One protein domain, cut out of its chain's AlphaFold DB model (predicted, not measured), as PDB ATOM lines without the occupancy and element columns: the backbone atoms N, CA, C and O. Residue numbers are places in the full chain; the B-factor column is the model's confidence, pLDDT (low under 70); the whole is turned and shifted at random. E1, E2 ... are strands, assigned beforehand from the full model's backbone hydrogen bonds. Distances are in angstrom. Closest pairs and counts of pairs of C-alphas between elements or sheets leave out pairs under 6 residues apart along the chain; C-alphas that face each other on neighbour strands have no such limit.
ATOM      1  N   LEU A 192     187.226 180.717 153.847       87.69
ATOM      2  CA  LEU A 192     188.445 181.199 154.486       87.69
ATOM      3  C   LEU A 192     189.598 180.255 154.157       87.69
ATOM      4  O   LEU A 192     189.400 179.075 153.878       87.69
ATOM      5  N   LEU A 193     190.813 180.792 154.208       87.50
ATOM      6  CA  LEU A 193     192.028 180.016 154.039       87.50
ATOM      7  C   LEU A 193     192.465 179.472 155.406       87.50
ATOM      8  O   LEU A 193     192.919 180.244 156.253       87.50
ATOM      9  N   TYR A 194     192.318 178.168 155.618       84.56
ATOM     10  CA  TYR A 194     192.665 177.451 156.846       84.56
ATOM     11  C   TYR A 194     194.056 176.804 156.746       84.56
ATOM     12  O   TYR A 194     194.464 176.389 155.657       84.56
ATOM     13  N   PRO A 195     194.795 176.685 157.864       81.12
ATOM     14  CA  PRO A 195     196.050 175.940 157.892       81.12
ATOM     15  C   PRO A 195     195.787 174.439 157.705       81.12
ATOM     16  O   PRO A 195     194.893 173.882 158.338       81.12
ATOM     17  N   GLY A 196     196.563 173.799 156.835       73.94
ATOM     18  CA  GLY A 196     196.539 172.352 156.620       73.94
ATOM     19  C   GLY A 196     197.410 171.573 157.612       73.94
ATOM     20  O   GLY A 196     197.951 172.127 158.573       73.94
ATOM     21  N   ASP A 197     197.571 170.272 157.359       70.88
ATOM     22  CA  ASP A 197     198.242 169.337 158.279       70.88
ATOM     23  C   ASP A 197     199.770 169.508 158.315       70.88
ATOM     24  O   ASP A 197     200.429 169.044 159.251       70.88
ATOM     25  N   HIS A 198     200.338 170.186 157.315       72.69
ATOM     26  CA  HIS A 198     201.759 170.516 157.206       72.69
ATOM     27  C   HIS A 198     202.009 172.021 157.399       72.69
ATOM     28  O   HIS A 198     201.108 172.842 157.225       72.69
ATOM     29  N   ALA A 199     203.250 172.395 157.739       69.88
ATOM     30  CA  ALA A 199     203.643 173.765 158.099       69.88
ATOM     31  C   ALA A 199     203.354 174.826 157.017       69.88
ATOM     32  O   ALA A 199     203.037 175.963 157.358       69.88
ATOM     33  N   ASP A 200     203.397 174.437 155.742       76.69
ATOM     34  CA  ASP A 200     203.170 175.329 154.595       76.69
ATOM     35  C   ASP A 200     201.875 175.015 153.831       76.69
ATOM     36  O   ASP A 200     201.584 175.634 152.809       76.69
ATOM     37  N   ASP A 201     201.082 174.065 154.329       80.88
ATOM     38  CA  ASP A 201     199.831 173.666 153.694       80.88
ATOM     39  C   ASP A 201     198.687 174.604 154.098       80.88
ATOM     40  O   ASP A 201     198.580 175.015 155.261       80.88
ATOM     41  N   TRP A 202     197.847 174.946 153.122       83.44
ATOM     42  CA  TRP A 202     196.706 175.844 153.266       83.44
ATOM     43  C   TRP A 202     195.555 175.371 152.388       83.44
ATOM     44  O   TRP A 202     195.705 175.238 151.173       83.44
ATOM     45  N   ILE A 203     194.383 175.225 152.992       86.19
ATOM     46  CA  ILE A 203     193.154 174.790 152.331       86.19
ATOM     47  C   ILE A 203     192.116 175.911 152.362       86.19
ATOM     48  O   ILE A 203     192.030 176.654 153.337       86.19
ATOM     49  N   CYS A 204     191.298 176.018 151.323       89.44
ATOM     50  CA  CYS A 204     190.048 176.761 151.410       89.44
ATOM     51  C   CYS A 204     188.961 175.859 152.006       89.44
ATOM     52  O   CYS A 204     188.827 174.703 151.607       89.44
ATOM     53  N   ASP A 205     188.210 176.378 152.971       89.19
ATOM     54  CA  ASP A 205     187.016 175.724 153.511       89.19
ATOM     55  C   ASP A 205     185.969 176.794 153.856       89.19
ATOM     56  O   ASP A 205     186.268 177.994 153.883       89.19
ATOM     57  N   CYS A 206     184.731 176.381 154.104       91.50
ATOM     58  CA  CYS A 206     183.639 177.296 154.392       91.50
ATOM     59  C   CYS A 206     183.939 178.178 155.612       91.50
ATOM     60  O   CYS A 206     184.485 177.745 156.634       91.50
ATOM     61  N   ALA A 207     183.565 179.452 155.507       89.25
ATOM     62  CA  ALA A 207     183.600 180.373 156.630       89.25
ATOM     63  C   ALA A 207     182.629 179.911 157.739       89.25
ATOM     64  O   ALA A 207     181.629 179.246 157.447       89.25
ATOM     65  N   PRO A 208     182.862 180.284 159.009       86.94
ATOM     66  CA  PRO A 208     181.965 179.917 160.097       86.94
ATOM     67  C   PRO A 208     180.517 180.353 159.829       86.94
ATOM     68  O   PRO A 208     180.257 181.495 159.451       86.94
ATOM     69  N   GLY A 209     179.568 179.434 160.028       88.69
ATOM     70  CA  GLY A 209     178.146 179.667 159.747       88.69
ATOM     71  C   GLY A 209     177.749 179.536 158.269       88.69
ATOM     72  O   GLY A 209     176.571 179.718 157.951       88.69
ATOM     73  N   ALA A 210     178.682 179.202 157.372       92.44
ATOM     74  CA  ALA A 210     178.396 178.808 155.996       92.44
ATOM     75  C   ALA A 210     178.405 177.278 155.829       92.44
ATOM     76  O   ALA A 210     179.072 176.560 156.569       92.44
ATOM     77  N   LEU A 211     177.631 176.797 154.857       93.56
ATOM     78  CA  LEU A 211     177.402 175.392 154.539       93.56
ATOM     79  C   LEU A 211     177.883 175.107 153.116       93.56
ATOM     80  O   LEU A 211     177.534 175.848 152.191       93.56
ATOM     81  N   TYR A 212     178.636 174.025 152.934       92.56
ATOM     82  CA  TYR A 212     179.033 173.548 151.612       92.56
ATOM     83  C   TYR A 212     177.856 172.893 150.886       92.56
ATOM     84  O   TYR A 212     177.200 172.010 151.440       92.56
ATOM     85  N   TYR A 213     177.598 173.310 149.643       92.44
ATOM     86  CA  TYR A 213     176.560 172.724 148.795       92.44
ATOM     87  C   TYR A 213     177.177 172.078 147.539       92.44
ATOM     88  O   TYR A 213     177.676 172.815 146.677       92.44
ATOM     89  N   PRO A 214     177.122 170.736 147.402       88.31
ATOM     90  CA  PRO A 214     177.930 169.987 146.437       88.31
ATOM     91  C   PRO A 214     177.603 170.314 144.977       88.31
ATOM     92  O   PRO A 214     178.521 170.541 144.197       88.31
ATOM     93  N   ASP A 215     176.324 170.443 144.602       89.19
ATOM     94  CA  ASP A 215     175.961 170.689 143.192       89.19
ATOM     95  C   ASP A 215     176.473 172.044 142.679       89.19
ATOM     96  O   ASP A 215     176.679 172.239 141.483       89.19
ATOM     97  N   SER A 216     176.647 173.003 143.593       89.88
ATOM     98  CA  SER A 216     177.130 174.351 143.282       89.88
ATOM     99  C   SER A 216     178.623 174.534 143.545       89.88
ATOM    100  O   SER A 216     179.131 175.633 143.322       89.88
ATOM    101  N   ASP A 217     179.283 173.510 144.097       89.69
ATOM    102  CA  ASP A 217     180.675 173.522 144.550       89.69
ATOM    103  C   ASP A 217     181.084 174.845 145.237       89.69
ATOM    104  O   ASP A 217     182.055 175.512 144.866       89.69
ATOM    105  N   SER A 218     180.263 175.309 146.184       91.62
ATOM    106  CA  SER A 218     180.458 176.593 146.869       91.62
ATOM    107  C   SER A 218     179.804 176.626 148.251       91.62
ATOM    108  O   SER A 218     178.892 175.850 148.554       91.62
ATOM    109  N   CYS A 219     180.290 177.533 149.101       94.06
ATOM    110  CA  CYS A 219     179.780 177.744 150.451       94.06
ATOM    111  C   CYS A 219     178.700 178.832 150.483       94.06
ATOM    112  O   CYS A 219     178.871 179.935 149.950       94.06
ATOM    113  N   HIS A 220     177.603 178.550 151.183       95.38
ATOM    114  CA  HIS A 220     176.461 179.453 151.322       95.38
ATOM    115  C   HIS A 220     176.126 179.666 152.799       95.38
ATOM    116  O   HIS A 220     176.108 178.693 153.548       95.38
ATOM    117  N   PRO A 221     175.829 180.894 153.255       94.75
ATOM    118  CA  PRO A 221     175.469 181.121 154.651       94.75
ATOM    119  C   PRO A 221     174.218 180.323 155.050       94.75
ATOM    120  O   PRO A 221     173.230 180.296 154.311       94.75
ATOM    121  N   ALA A 222     174.237 179.703 156.230       94.38
ATOM    122  CA  ALA A 222     173.075 178.996 156.756       94.38
ATOM    123  C   ALA A 222     171.893 179.959 156.973       94.38
ATOM    124  O   ALA A 222     172.076 181.139 157.279       94.38
ATOM    125  N   PHE A 223     170.667 179.448 156.825       95.00
ATOM    126  CA  PHE A 223     169.411 180.209 156.909       95.00
ATOM    127  C   PHE A 223     169.282 181.353 155.886       95.00
ATOM    128  O   PHE A 223     168.444 182.244 156.035       95.00
ATOM    129  N   ARG A 224     170.081 181.321 154.816       95.06
ATOM    130  CA  ARG A 224     169.917 182.171 153.629       95.06
ATOM    131  C   ARG A 224     169.436 181.344 152.448       95.06
ATOM    132  O   ARG A 224     169.507 180.118 152.472       95.06
ATOM    133  N   ARG A 225     168.961 182.018 151.399       95.25
ATOM    134  CA  ARG A 225     168.495 181.368 150.165       95.25
ATOM    135  C   ARG A 225     169.545 180.437 149.552       95.25
ATOM    136  O   ARG A 225     169.215 179.317 149.184       95.25
ATOM    137  N   GLY A 226     170.797 180.890 149.449       92.56
ATOM    138  CA  GLY A 226     171.869 180.116 148.818       92.56
ATOM    139  C   GLY A 226     171.474 179.630 147.408       92.56
ATOM    140  O   GLY A 226     170.940 180.433 146.633       92.56
ATOM    141  N   PRO A 227     171.687 178.341 147.079       94.62
ATOM    142  CA  PRO A 227     171.307 177.745 145.798       94.62
ATOM    143  C   PRO A 227     169.832 177.305 145.740       94.62
ATOM    144  O   PRO A 227     169.392 176.797 144.713       94.62
ATOM    145  N   CYS A 228     169.059 177.490 146.816       95.38
ATOM    146  CA  CYS A 228     167.658 177.088 146.864       95.38
ATOM    147  C   CYS A 228     166.755 177.984 145.993       95.38
ATOM    148  O   CYS A 228     167.084 179.129 145.649       95.38
ATOM    149  N   GLU A 229     165.563 177.467 145.686       94.75
ATOM    150  CA  GLU A 229     164.503 178.207 145.003       94.75
ATOM    151  C   GLU A 229     164.047 179.450 145.793       94.75
ATOM    152  O   GLU A 229     164.384 179.658 146.964       94.75
ATOM    153  N   ALA A 230     163.251 180.307 145.150       93.62
ATOM    154  CA  ALA A 230     162.616 181.424 145.840       93.62
ATOM    155  C   ALA A 230     161.766 180.928 147.027       93.62
ATOM    156  O   ALA A 230     161.218 179.826 147.006       93.62
ATOM    157  N   GLU A 231     161.676 181.744 148.080       93.88
ATOM    158  CA  GLU A 231     160.989 181.401 149.336       93.88
ATOM    159  C   GLU A 231     161.550 180.169 150.073       93.88
ATOM    160  O   GLU A 231     160.893 179.657 150.974       93.88
ATOM    161  N   HIS A 232     162.756 179.701 149.740       95.62
ATOM    162  CA  HIS A 232     163.447 178.637 150.467       95.62
ATOM    163  C   HIS A 232     164.736 179.148 151.112       95.62
ATOM    164  O   HIS A 232     165.277 180.191 150.741       95.62
ATOM    165  N   MET A 233     165.213 178.412 152.110       95.06
ATOM    166  CA  MET A 233     166.466 178.674 152.805       95.06
ATOM    167  C   MET A 233     167.237 177.381 153.045       95.06
ATOM    168  O   MET A 233     166.648 176.312 153.224       95.06
ATOM    169  N   LEU A 234     168.559 177.502 153.059       95.44
ATOM    170  CA  LEU A 234     169.486 176.397 153.229       95.44
ATOM    171  C   LEU A 234     169.753 176.143 154.715       95.44
ATOM    172  O   LEU A 234     170.167 177.051 155.438       95.44
ATOM    173  N   ILE A 235     169.547 174.910 155.173       94.62
ATOM    174  CA  ILE A 235     169.834 174.500 156.553       94.62
ATOM    175  C   ILE A 235     170.587 173.174 156.599       94.62
ATOM    176  O   ILE A 235     170.516 172.376 155.668       94.62
ATOM    177  N   LEU A 236     171.241 172.895 157.726       92.12
ATOM    178  CA  LEU A 236     171.817 171.586 158.016       92.12
ATOM    179  C   LEU A 236     171.164 170.995 159.271       92.12
ATOM    180  O   LEU A 236     171.446 171.404 160.397       92.12
ATOM    181  N   ALA A 237     170.249 170.043 159.086       87.38
ATOM    182  CA  ALA A 237     169.542 169.394 160.193       87.38
ATOM    183  C   ALA A 237     170.501 168.565 161.066       87.38
ATOM    184  O   ALA A 237     171.462 168.022 160.540       87.38
ATOM    185  N   ARG A 238     170.216 168.392 162.373       81.25
ATOM    186  CA  ARG A 238     171.145 167.815 163.382       81.25
ATOM    187  C   ARG A 238     171.734 166.433 163.080       81.25
ATOM    188  O   ARG A 238     172.808 166.143 163.597       81.25
ATOM    189  N   ASN A 239     171.150 165.640 162.189       79.56
ATOM    190  CA  ASN A 239     171.691 164.333 161.791       79.56
ATOM    191  C   ASN A 239     171.954 164.228 160.279       79.56
ATOM    192  O   ASN A 239     172.257 163.151 159.783       79.56
ATOM    193  N   ALA A 240     171.825 165.335 159.545       83.06
ATOM    194  CA  ALA A 240     172.134 165.382 158.126       83.06
ATOM    195  C   ALA A 240     173.608 165.746 157.914       83.06
ATOM    196  O   ALA A 240     174.145 166.614 158.611       83.06
ATOM    197  N   VAL A 241     174.240 165.080 156.950       79.81
ATOM    198  CA  VAL A 241     175.597 165.401 156.478       79.81
ATOM    199  C   VAL A 241     175.541 166.469 155.385       79.81
ATOM    200  O   VAL A 241     176.365 167.375 155.366       79.81
ATOM    201  N   LEU A 242     174.518 166.404 154.530       86.38
ATOM    202  CA  LEU A 242     174.303 167.349 153.441       86.38
ATOM    203  C   LEU A 242     173.219 168.375 153.795       86.38
ATOM    204  O   LEU A 242     172.222 168.020 154.440       86.38
ATOM    205  N   PRO A 243     173.390 169.642 153.383       92.25
ATOM    206  CA  PRO A 243     172.398 170.676 153.623       92.25
ATOM    207  C   PRO A 243     171.135 170.450 152.785       92.25
ATOM    208  O   PRO A 243     171.162 169.855 151.710       92.25
ATOM    209  N   GLN A 244     170.010 170.944 153.291       93.12
ATOM    210  CA  GLN A 244     168.689 170.784 152.693       93.12
ATOM    211  C   GLN A 244     168.028 172.147 152.509       93.12
ATOM    212  O   GLN A 244     168.139 173.030 153.364       93.12
ATOM    213  N   CYS A 245     167.299 172.297 151.405       94.69
ATOM    214  CA  CYS A 245     166.458 173.458 151.161       94.69
ATOM    215  C   CYS A 245     165.097 173.255 151.826       94.69
ATOM    216  O   CYS A 245     164.359 172.334 151.480       94.69
ATOM    217  N   ILE A 246     164.752 174.134 152.763       94.44
ATOM    218  CA  ILE A 246     163.437 174.148 153.406       94.44
ATOM    219  C   ILE A 246     162.690 175.427 153.068       94.44
ATOM    220  O   ILE A 246     163.293 176.467 152.805       94.44
ATOM    221  N   LYS A 247     161.362 175.361 153.094       95.88
ATOM    222  CA  LYS A 247     160.518 176.526 152.855       95.88
ATOM    223  C   LYS A 247     160.699 177.556 153.972       95.88
ATOM    224  O   LYS A 247     160.617 177.226 155.153       95.88
ATOM    225  N   ASN A 248     160.914 178.810 153.593       94.75
ATOM    226  CA  ASN A 248     160.934 179.942 154.500       94.75
ATOM    227  C   ASN A 248     159.514 180.503 154.660       94.75
ATOM    228  O   ASN A 248     158.974 181.140 153.754       94.75
ATOM    229  N   ASP A 249     158.930 180.329 155.843       95.38
ATOM    230  CA  ASP A 249     157.593 180.839 156.172       95.38
ATOM    231  C   ASP A 249     157.454 182.362 156.025       95.38
ATOM    232  O   ASP A 249     156.351 182.864 155.800       95.38
ATOM    233  N   CYS A 250     158.557 183.105 156.147       94.44
ATOM    234  CA  CYS A 250     158.581 184.556 155.980       94.44
ATOM    235  C   CYS A 250     158.670 184.991 154.511       94.44
ATOM    236  O   CYS A 250     158.541 186.182 154.242       94.44
ATOM    237  N   LYS A 251     158.893 184.059 153.569       94.56
ATOM    238  CA  LYS A 251     159.002 184.269 152.107       94.56
ATOM    239  C   LYS A 251     160.088 185.248 151.635       94.56
ATOM    240  O   LYS A 251     160.263 185.439 150.437       94.56
ATOM    241  N   VAL A 252     160.834 185.855 152.554       93.88
ATOM    242  CA  VAL A 252     161.862 186.864 152.284       93.88
ATOM    243  C   VAL A 252     163.205 186.363 152.809       93.88
ATOM    244  O   VAL A 252     163.312 185.956 153.966       93.88
ATOM    245  N   ASP A 253     164.238 186.399 151.964       93.81
ATOM    246  CA  ASP A 253     165.597 185.996 152.345       93.81
ATOM    247  C   ASP A 253     166.145 186.866 153.490       93.81
ATOM    248  O   ASP A 253     165.979 188.087 153.506       93.81
ATOM    249  N   GLY A 254     166.809 186.231 154.455       91.06
ATOM    250  CA  GLY A 254     167.340 186.891 155.649       91.06
ATOM    251  C   GLY A 254     166.328 187.138 156.772       91.06
ATOM    252  O   GLY A 254     166.738 187.620 157.829       91.06
ATOM    253  N   LEU A 255     165.049 186.789 156.588       94.69
ATOM    254  CA  LEU A 255     164.066 186.718 157.671       94.69
ATOM    255  C   LEU A 255     163.735 185.271 158.013       94.69
ATOM    256  O   LEU A 255     163.510 184.457 157.120       94.69
ATOM    257  N   VAL A 256     163.646 184.976 159.309       94.19
ATOM    258  CA  VAL A 256     163.276 183.652 159.820       94.19
ATOM    259  C   VAL A 256     162.166 183.775 160.852       94.19
ATOM    260  O   VAL A 256     162.124 184.717 161.648       94.19
ATOM    261  N   LYS A 257     161.240 182.816 160.829       94.19
ATOM    262  CA  LYS A 257     160.079 182.786 161.714       94.19
ATOM    263  C   LYS A 257     160.426 182.141 163.055       94.19
ATOM    264  O   LYS A 257     160.792 180.972 163.107       94.19
ATOM    265  N   ILE A 258     160.242 182.885 164.144       93.50
ATOM    266  CA  ILE A 258     160.402 182.417 165.527       93.50
ATOM    267  C   ILE A 258     159.148 182.832 166.300       93.50
ATOM    268  O   ILE A 258     158.755 183.996 166.263       93.50
ATOM    269  N   ASN A 259     158.483 181.896 166.983       90.81
ATOM    270  CA  ASN A 259     157.246 182.157 167.743       90.81
ATOM    271  C   ASN A 259     156.176 182.922 166.939       90.81
ATOM    272  O   ASN A 259     155.531 183.838 167.440       90.81
ATOM    273  N   ASN A 260     155.996 182.542 165.671       92.12
ATOM    274  CA  ASN A 260     155.050 183.152 164.734       92.12
ATOM    275  C   ASN A 260     155.350 184.605 164.308       92.12
ATOM    276  O   ASN A 260     154.516 185.229 163.656       92.12
ATOM    277  N   VAL A 261     156.545 185.118 164.608       95.12
ATOM    278  CA  VAL A 261     157.024 186.444 164.193       95.12
ATOM    279  C   VAL A 261     158.269 186.285 163.320       95.12
ATOM    280  O   VAL A 261     159.120 185.443 163.593       95.12
ATOM    281  N   CYS A 262     158.369 187.075 162.253       95.50
ATOM    282  CA  CYS A 262     159.529 187.082 161.364       95.50
ATOM    283  C   CYS A 262     160.597 188.044 161.887       95.50
ATOM    284  O   CYS A 262     160.344 189.242 161.999       95.50
ATOM    285  N   TYR A 263     161.789 187.523 162.170       95.38
ATOM    286  CA  TYR A 263     162.942 188.299 162.625       95.38
ATOM    287  C   TYR A 263     164.037 188.311 161.570       95.38
ATOM    288  O   TYR A 263     164.243 187.326 160.865       95.38
ATOM    289  N   GLN A 264     164.748 189.429 161.480       94.38
ATOM    290  CA  GLN A 264     165.885 189.577 160.584       94.38
ATOM    291  C   GLN A 264     167.143 188.971 161.219       94.38
ATOM    292  O   GLN A 264     167.501 189.318 162.346       94.38
ATOM    293  N   ILE A 265     167.843 188.110 160.479       92.38
ATOM    294  CA  ILE A 265     169.161 187.604 160.879       92.38
ATOM    295  C   ILE A 265     170.148 188.782 160.911       92.38
ATOM    296  O   ILE A 265     170.214 189.574 159.971       92.38
ATOM    297  N   GLY A 266     170.898 188.905 162.003       89.00
ATOM    298  CA  GLY A 266     171.754 190.046 162.330       89.00
ATOM    299  C   GLY A 266     171.034 191.171 163.085       89.00
ATOM    300  O   GLY A 266     171.675 192.137 163.487       89.00
ATOM    301  N   GLY A 267     169.719 191.062 163.299       90.06
ATOM    302  CA  GLY A 267     168.945 191.996 164.117       90.06
ATOM    303  C   GLY A 267     169.048 191.696 165.615       90.06
ATOM    304  O   GLY A 267     169.307 190.567 166.023       90.06
ATOM    305  N   SER A 268     168.809 192.704 166.460       89.06
ATOM    306  CA  SER A 268     168.882 192.548 167.924       89.06
ATOM    307  C   SER A 268     167.676 191.823 168.540       89.06
ATOM    308  O   SER A 268     167.768 191.302 169.645       89.06
ATOM    309  N   ALA A 269     166.536 191.777 167.848       88.31
ATOM    310  CA  ALA A 269     165.358 191.018 168.273       88.31
ATOM    311  C   ALA A 269     165.376 189.620 167.625       88.31
ATOM    312  O   ALA A 269     165.718 189.529 166.444       88.31
ATOM    313  N   PRO A 270     165.001 188.536 168.335       91.56
ATOM    314  CA  PRO A 270     164.299 188.481 169.625       91.56
ATOM    315  C   PRO A 270     165.208 188.354 170.866       91.56
ATOM    316  O   PRO A 270     164.756 187.886 171.911       91.56
ATOM    317  N   CYS A 271     166.488 188.715 170.778       90.38
ATOM    318  CA  CYS A 271     167.443 188.435 171.848       90.38
ATOM    319  C   CYS A 271     167.195 189.285 173.113       90.38
ATOM    320  O   CYS A 271     167.050 190.505 173.014       90.38
ATOM    321  N   PRO A 272     167.188 188.676 174.321       83.00
ATOM    322  CA  PRO A 272     166.826 189.364 175.569       83.00
ATOM    323  C   PRO A 272     167.828 190.457 175.973       83.00
ATOM    324  O   PRO A 272     167.450 191.435 176.611       83.00
ATOM    325  N   ASN A 273     169.092 190.326 175.557       79.75
ATOM    326  CA  ASN A 273     170.193 191.221 175.918       79.75
ATOM    327  C   ASN A 273     170.670 192.077 174.732       79.75
ATOM    328  O   ASN A 273     171.869 192.256 174.528       79.75
ATOM    329  N   ALA A 274     169.740 192.628 173.949       74.19
ATOM    330  CA  ALA A 274     170.042 193.486 172.795       74.19
ATOM    331  C   ALA A 274     171.001 194.657 173.116       74.19
ATOM    332  O   ALA A 274     171.799 195.059 172.275       74.19
ATOM    333  N   GLN A 275     170.959 195.181 174.346       75.44
ATOM    334  CA  GLN A 275     171.834 196.268 174.817       75.44
ATOM    335  C   GLN A 275     173.310 195.856 174.953       75.44
ATOM    336  O   GLN A 275     174.181 196.721 174.977       75.44
ATOM    337  N   LEU A 276     173.593 194.551 175.028       73.06
ATOM    338  CA  LEU A 276     174.937 193.978 175.130       73.06
ATOM    339  C   LEU A 276     175.443 193.458 173.773       73.06
ATOM    340  O   LEU A 276     176.231 192.517 173.726       73.06
ATOM    341  N   SER A 277     174.965 194.041 172.669       81.31
ATOM    342  CA  SER A 277     175.359 193.678 171.299       81.31
ATOM    343  C   SER A 277     175.031 192.232 170.905       81.31
ATOM    344  O   SER A 277     175.683 191.666 170.026       81.31
ATOM    345  N   TYR A 278     174.019 191.625 171.533       86.25
ATOM    346  CA  TYR A 278     173.495 190.331 171.096       86.25
ATOM    347  C   TYR A 278     172.599 190.504 169.875       86.25
ATOM    348  O   TYR A 278     171.702 191.355 169.861       86.25
ATOM    349  N   VAL A 279     172.822 189.663 168.873       90.50
ATOM    350  CA  VAL A 279     172.028 189.607 167.647       90.50
ATOM    351  C   VAL A 279     171.607 188.179 167.349       90.50
ATOM    352  O   VAL A 279     172.276 187.219 167.731       90.50
ATOM    353  N   LEU A 280     170.490 188.039 166.643       92.94
ATOM    354  CA  LEU A 280     170.053 186.758 166.113       92.94
ATOM    355  C   LEU A 280     171.015 186.331 165.001       92.94
ATOM    356  O   LEU A 280     171.052 186.958 163.945       92.94
ATOM    357  N   GLY A 281     171.782 185.270 165.214       91.69
ATOM    358  CA  GLY A 281     172.765 184.781 164.253       91.69
ATOM    359  C   GLY A 281     172.842 183.263 164.228       91.69
ATOM    360  O   GLY A 281     172.065 182.577 164.886       91.69
ATOM    361  N   VAL A 282     173.767 182.733 163.433       90.44
ATOM    362  CA  VAL A 282     174.003 181.290 163.341       90.44
ATOM    363  C   VAL A 282     175.120 180.920 164.307       90.44
ATOM    364  O   VAL A 282     176.222 181.458 164.229       90.44
ATOM    365  N   ASN A 283     174.843 179.988 165.210       87.38
ATOM    366  CA  ASN A 283     175.841 179.422 166.101       87.38
ATOM    367  C   ASN A 283     176.762 178.491 165.297       87.38
ATOM    368  O   ASN A 283     176.297 177.564 164.638       87.38
ATOM    369  N   THR A 284     178.068 178.737 165.332       80.69
ATOM    370  CA  THR A 284     179.050 178.071 164.461       80.69
ATOM    371  C   THR A 284     179.261 176.595 164.797       80.69
ATOM    372  O   THR A 284     179.607 175.818 163.915       80.69
ATOM    373  N   THR A 285     179.012 176.188 166.044       77.94
ATOM    374  CA  THR A 285     179.149 174.793 166.486       77.94
ATOM    375  C   THR A 285     177.899 173.979 166.172       77.94
ATOM    376  O   THR A 285     177.985 172.828 165.750       77.94
ATOM    377  N   THR A 286     176.714 174.558 166.386       84.06
ATOM    378  CA  THR A 286     175.444 173.836 166.189       84.06
ATOM    379  C   THR A 286     174.837 174.030 164.802       84.06
ATOM    380  O   THR A 286     173.972 173.243 164.418       84.06
ATOM    381  N   LEU A 287     175.277 175.058 164.068       88.75
ATOM    382  CA  LEU A 287     174.723 175.521 162.790       88.75
ATOM    383  C   LEU A 287     173.219 175.813 162.853       88.75
ATOM    384  O   LEU A 287     172.494 175.677 161.870       88.75
ATOM    385  N   MET A 288     172.753 176.227 164.030       90.50
ATOM    386  CA  MET A 288     171.372 176.610 164.311       90.50
ATOM    387  C   MET A 288     171.298 178.090 164.685       90.50
ATOM    388  O   MET A 288     172.304 178.697 165.050       90.50
ATOM    389  N   LEU A 289     170.101 178.673 164.593       91.69
ATOM    390  CA  LEU A 289     169.876 180.048 165.032       91.69
ATOM    391  C   LEU A 289     169.985 180.165 166.551       91.69
ATOM    392  O   LEU A 289     169.389 179.374 167.283       91.69
ATOM    393  N   ASP A 290     170.713 181.179 166.997       91.12
ATOM    394  CA  ASP A 290     170.961 181.473 168.401       91.12
ATOM    395  C   ASP A 290     171.194 182.978 168.604       91.12
ATOM    396  O   ASP A 290     171.406 183.735 167.651       91.12
ATOM    397  N   CYS A 291     171.159 183.426 169.854       90.19
ATOM    398  CA  CYS A 291     171.525 184.786 170.221       90.19
ATOM    399  C   CYS A 291     173.032 184.868 170.453       90.19
ATOM    400  O   CYS A 291     173.524 184.528 171.527       90.19
ATOM    401  N   ILE A 292     173.756 185.350 169.445       86.31
ATOM    402  CA  ILE A 292     175.215 185.464 169.472       86.31
ATOM    403  C   ILE A 292     175.639 186.889 169.832       86.31
ATOM    404  O   ILE A 292     175.015 187.869 169.418       86.31
ATOM    405  N   LYS A 293     176.715 187.015 170.607       83.75
ATOM    406  CA  LYS A 293     177.324 188.302 170.958       83.75
ATOM    407  C   LYS A 293     178.206 188.767 169.795       83.75
ATOM    408  O   LYS A 293     179.063 188.020 169.324       83.75
ATOM    409  N   LEU A 294     178.008 189.989 169.306       73.44
ATOM    410  CA  LEU A 294     178.947 190.603 168.362       73.44
ATOM    411  C   LEU A 294     180.212 191.027 169.119       73.44
ATOM    412  O   LEU A 294     180.113 191.691 170.150       73.44
ATOM    413  N   SER A 295     181.397 190.709 168.592       60.06
ATOM    414  CA  SER A 295     182.703 191.028 169.195       60.06
ATOM    415  C   SER A 295     183.098 192.510 169.080       60.06
ATOM    416  O   SER A 295     184.266 192.866 168.950       60.06
ATOM    417  N   ILE A 296     182.135 193.430 169.166       54.84
ATOM    418  CA  ILE A 296     182.435 194.858 169.271       54.84
ATOM    419  C   ILE A 296     182.646 195.166 170.749       54.84
ATOM    420  O   ILE A 296     181.734 195.581 171.466       54.84
ATOM    421  N   SER A 297     183.880 194.970 171.205       47.38
ATOM    422  CA  SER A 297     184.332 195.488 172.491       47.38
ATOM    423  C   SER A 297     184.428 197.017 172.385       47.38
ATOM    424  O   SER A 297     185.485 197.586 172.106       47.38
ATOM    425  N   VAL A 298     183.302 197.727 172.540       45.88
ATOM    426  CA  VAL A 298     183.349 199.174 172.773       45.88
ATOM    427  C   VAL A 298     183.954 199.341 174.154       45.88
ATOM    428  O   VAL A 298     183.273 199.192 175.164       45.88
ATOM    429  N   LYS A 299     185.257 199.615 174.200       43.69
ATOM    430  CA  LYS A 299     186.000 199.876 175.432       43.69
ATOM    431  C   LYS A 299     185.453 201.154 176.075       43.69
ATOM    432  O   LYS A 299     185.971 202.251 175.866       43.69
ATOM    433  N   ALA A 321     184.772 170.568 160.621       78.31
ATOM    434  CA  ALA A 321     183.504 170.998 161.173       78.31
ATOM    435  C   ALA A 321     182.343 170.493 160.305       78.31
ATOM    436  O   ALA A 321     182.437 170.294 159.092       78.31
ATOM    437  N   ARG A 322     181.207 170.280 160.953       82.94
ATOM    438  CA  ARG A 322     179.992 169.838 160.287       82.94
ATOM    439  C   ARG A 322     179.621 170.800 159.146       82.94
ATOM    440  O   ARG A 322     179.621 172.007 159.348       82.94
ATOM    441  N   GLY A 323     179.259 170.275 157.975       84.31
ATOM    442  CA  GLY A 323     178.861 171.097 156.824       84.31
ATOM    443  C   GLY A 323     180.018 171.797 156.099       84.31
ATOM    444  O   GLY A 323     179.750 172.641 155.243       84.31
ATOM    445  N   SER A 324     181.269 171.465 156.436       86.62
ATOM    446  CA  SER A 324     182.461 171.921 155.716       86.62
ATOM    447  C   SER A 324     182.700 171.108 154.439       86.62
ATOM    448  O   SER A 324     182.137 170.025 154.265       86.62
ATOM    449  N   GLN A 325     183.557 171.608 153.547       85.06
ATOM    450  CA  GLN A 325     183.904 170.918 152.294       85.06
ATOM    451  C   GLN A 325     184.620 169.585 152.542       85.06
ATOM    452  O   GLN A 325     184.565 168.673 151.723       85.06
ATOM    453  N   ARG A 326     185.292 169.473 153.691       77.88
ATOM    454  CA  ARG A 326     186.109 168.321 154.086       77.88
ATOM    455  C   ARG A 326     185.307 167.209 154.771       77.88
ATOM    456  O   ARG A 326     185.872 166.162 155.080       77.88
ATOM    457  N   SER A 327     184.015 167.430 155.027       76.19
ATOM    458  CA  SER A 327     183.110 166.474 155.673       76.19
ATOM    459  C   SER A 327     182.086 165.948 154.662       76.19
ATOM    460  O   SER A 327     180.997 166.502 154.516       76.19
ATOM    461  N   ILE A 328     182.429 164.866 153.954       65.06
ATOM    462  CA  ILE A 328     181.540 164.205 152.984       65.06
ATOM    463  C   ILE A 328     181.236 162.789 153.491       65.06
ATOM    464  O   ILE A 328     182.132 162.064 153.914       65.06
ATOM    465  N   GLU A 329     179.953 162.415 153.522       63.69
ATOM    466  CA  GLU A 329     179.473 161.087 153.965       63.69
ATOM    467  C   GLU A 329     179.952 160.651 155.369       63.69
ATOM    468  O   GLU A 329     180.082 159.467 155.663       63.69
ATOM    469  N   GLY A 330     180.206 161.607 156.269       59.03
ATOM    470  CA  GLY A 330     180.678 161.324 157.631       59.03
ATOM    471  C   GLY A 330     182.168 160.982 157.725       59.03
ATOM    472  O   GLY A 330     182.660 160.728 158.824       59.03
ATOM    473  N   THR A 331     182.894 161.039 156.608       63.56
ATOM    474  CA  THR A 331     184.338 160.816 156.556       63.56
ATOM    475  C   THR A 331     185.036 162.167 156.408       63.56
ATOM    476  O   THR A 331     184.760 162.928 155.482       63.56
ATOM    477  N   CYS A 332     185.922 162.495 157.347       67.75
ATOM    478  CA  CYS A 332     186.815 163.646 157.224       67.75
ATOM    479  C   CYS A 332     187.924 163.251 156.249       67.75
ATOM    480  O   CYS A 332     188.764 162.419 156.587       67.75
ATOM    481  N   THR A 333     187.911 163.788 155.030       61.06
ATOM    482  CA  THR A 333     188.979 163.518 154.063       61.06
ATOM    483  C   THR A 333     190.167 164.430 154.382       61.06
ATOM    484  O   THR A 333     190.059 165.640 154.143       61.06
TER     485      THR A 333
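Overview. This is residues 192 to 299 and 321 to 333 of the 339 residues of the protein "uncharacterized protein LOC105233897 isoform X2" of Bactrocera dorsalis (UniProt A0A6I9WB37). With little regular structure, five small strand hairpins follow one another along a flat, curved row, E1 and E2 first, E9 and E10 last. The 121 printed residues include ten named strands, E1 to E10, holding 43 residues, all strand, as five antiparallel two-stranded sheets. The whole is only just compact, close to loose: radius of gyration of the C-alphas 15.8 A, spans 44 by 42 by 21 A.

Along the chain. E1, residues 192 to 195, begins at C-alpha (188.445, 181.199, 154.486). Then come E2, 202 to 206, 13.2 A long; E3, 210 to 213; E4, 218 to 221; E5, 232 to 235; E6, 244 to 247; E7, 255 to 258; E8, 261 to 264; E9, 278 to 282; and E10, 289 to 293, ending at C-alpha (177.324, 188.302, 170.958).

Arrangement. In hairpin E1 and E2, N 194 and O 203 are 2.8 A apart, within hydrogen-bond range. The closest C-alphas of E2 and E4, Cys 206 and Cys 219, are 5.5 A apart. E6 and E7 are apart.

Size, cuts and confidence. Residues 300 to 320 are cut out, C-alphas 299 and 321 being 32.3 A apart. The link E8 to E9 is long. pLDDT is under 70 at residues 199, 295 to 299 and 328 to 333.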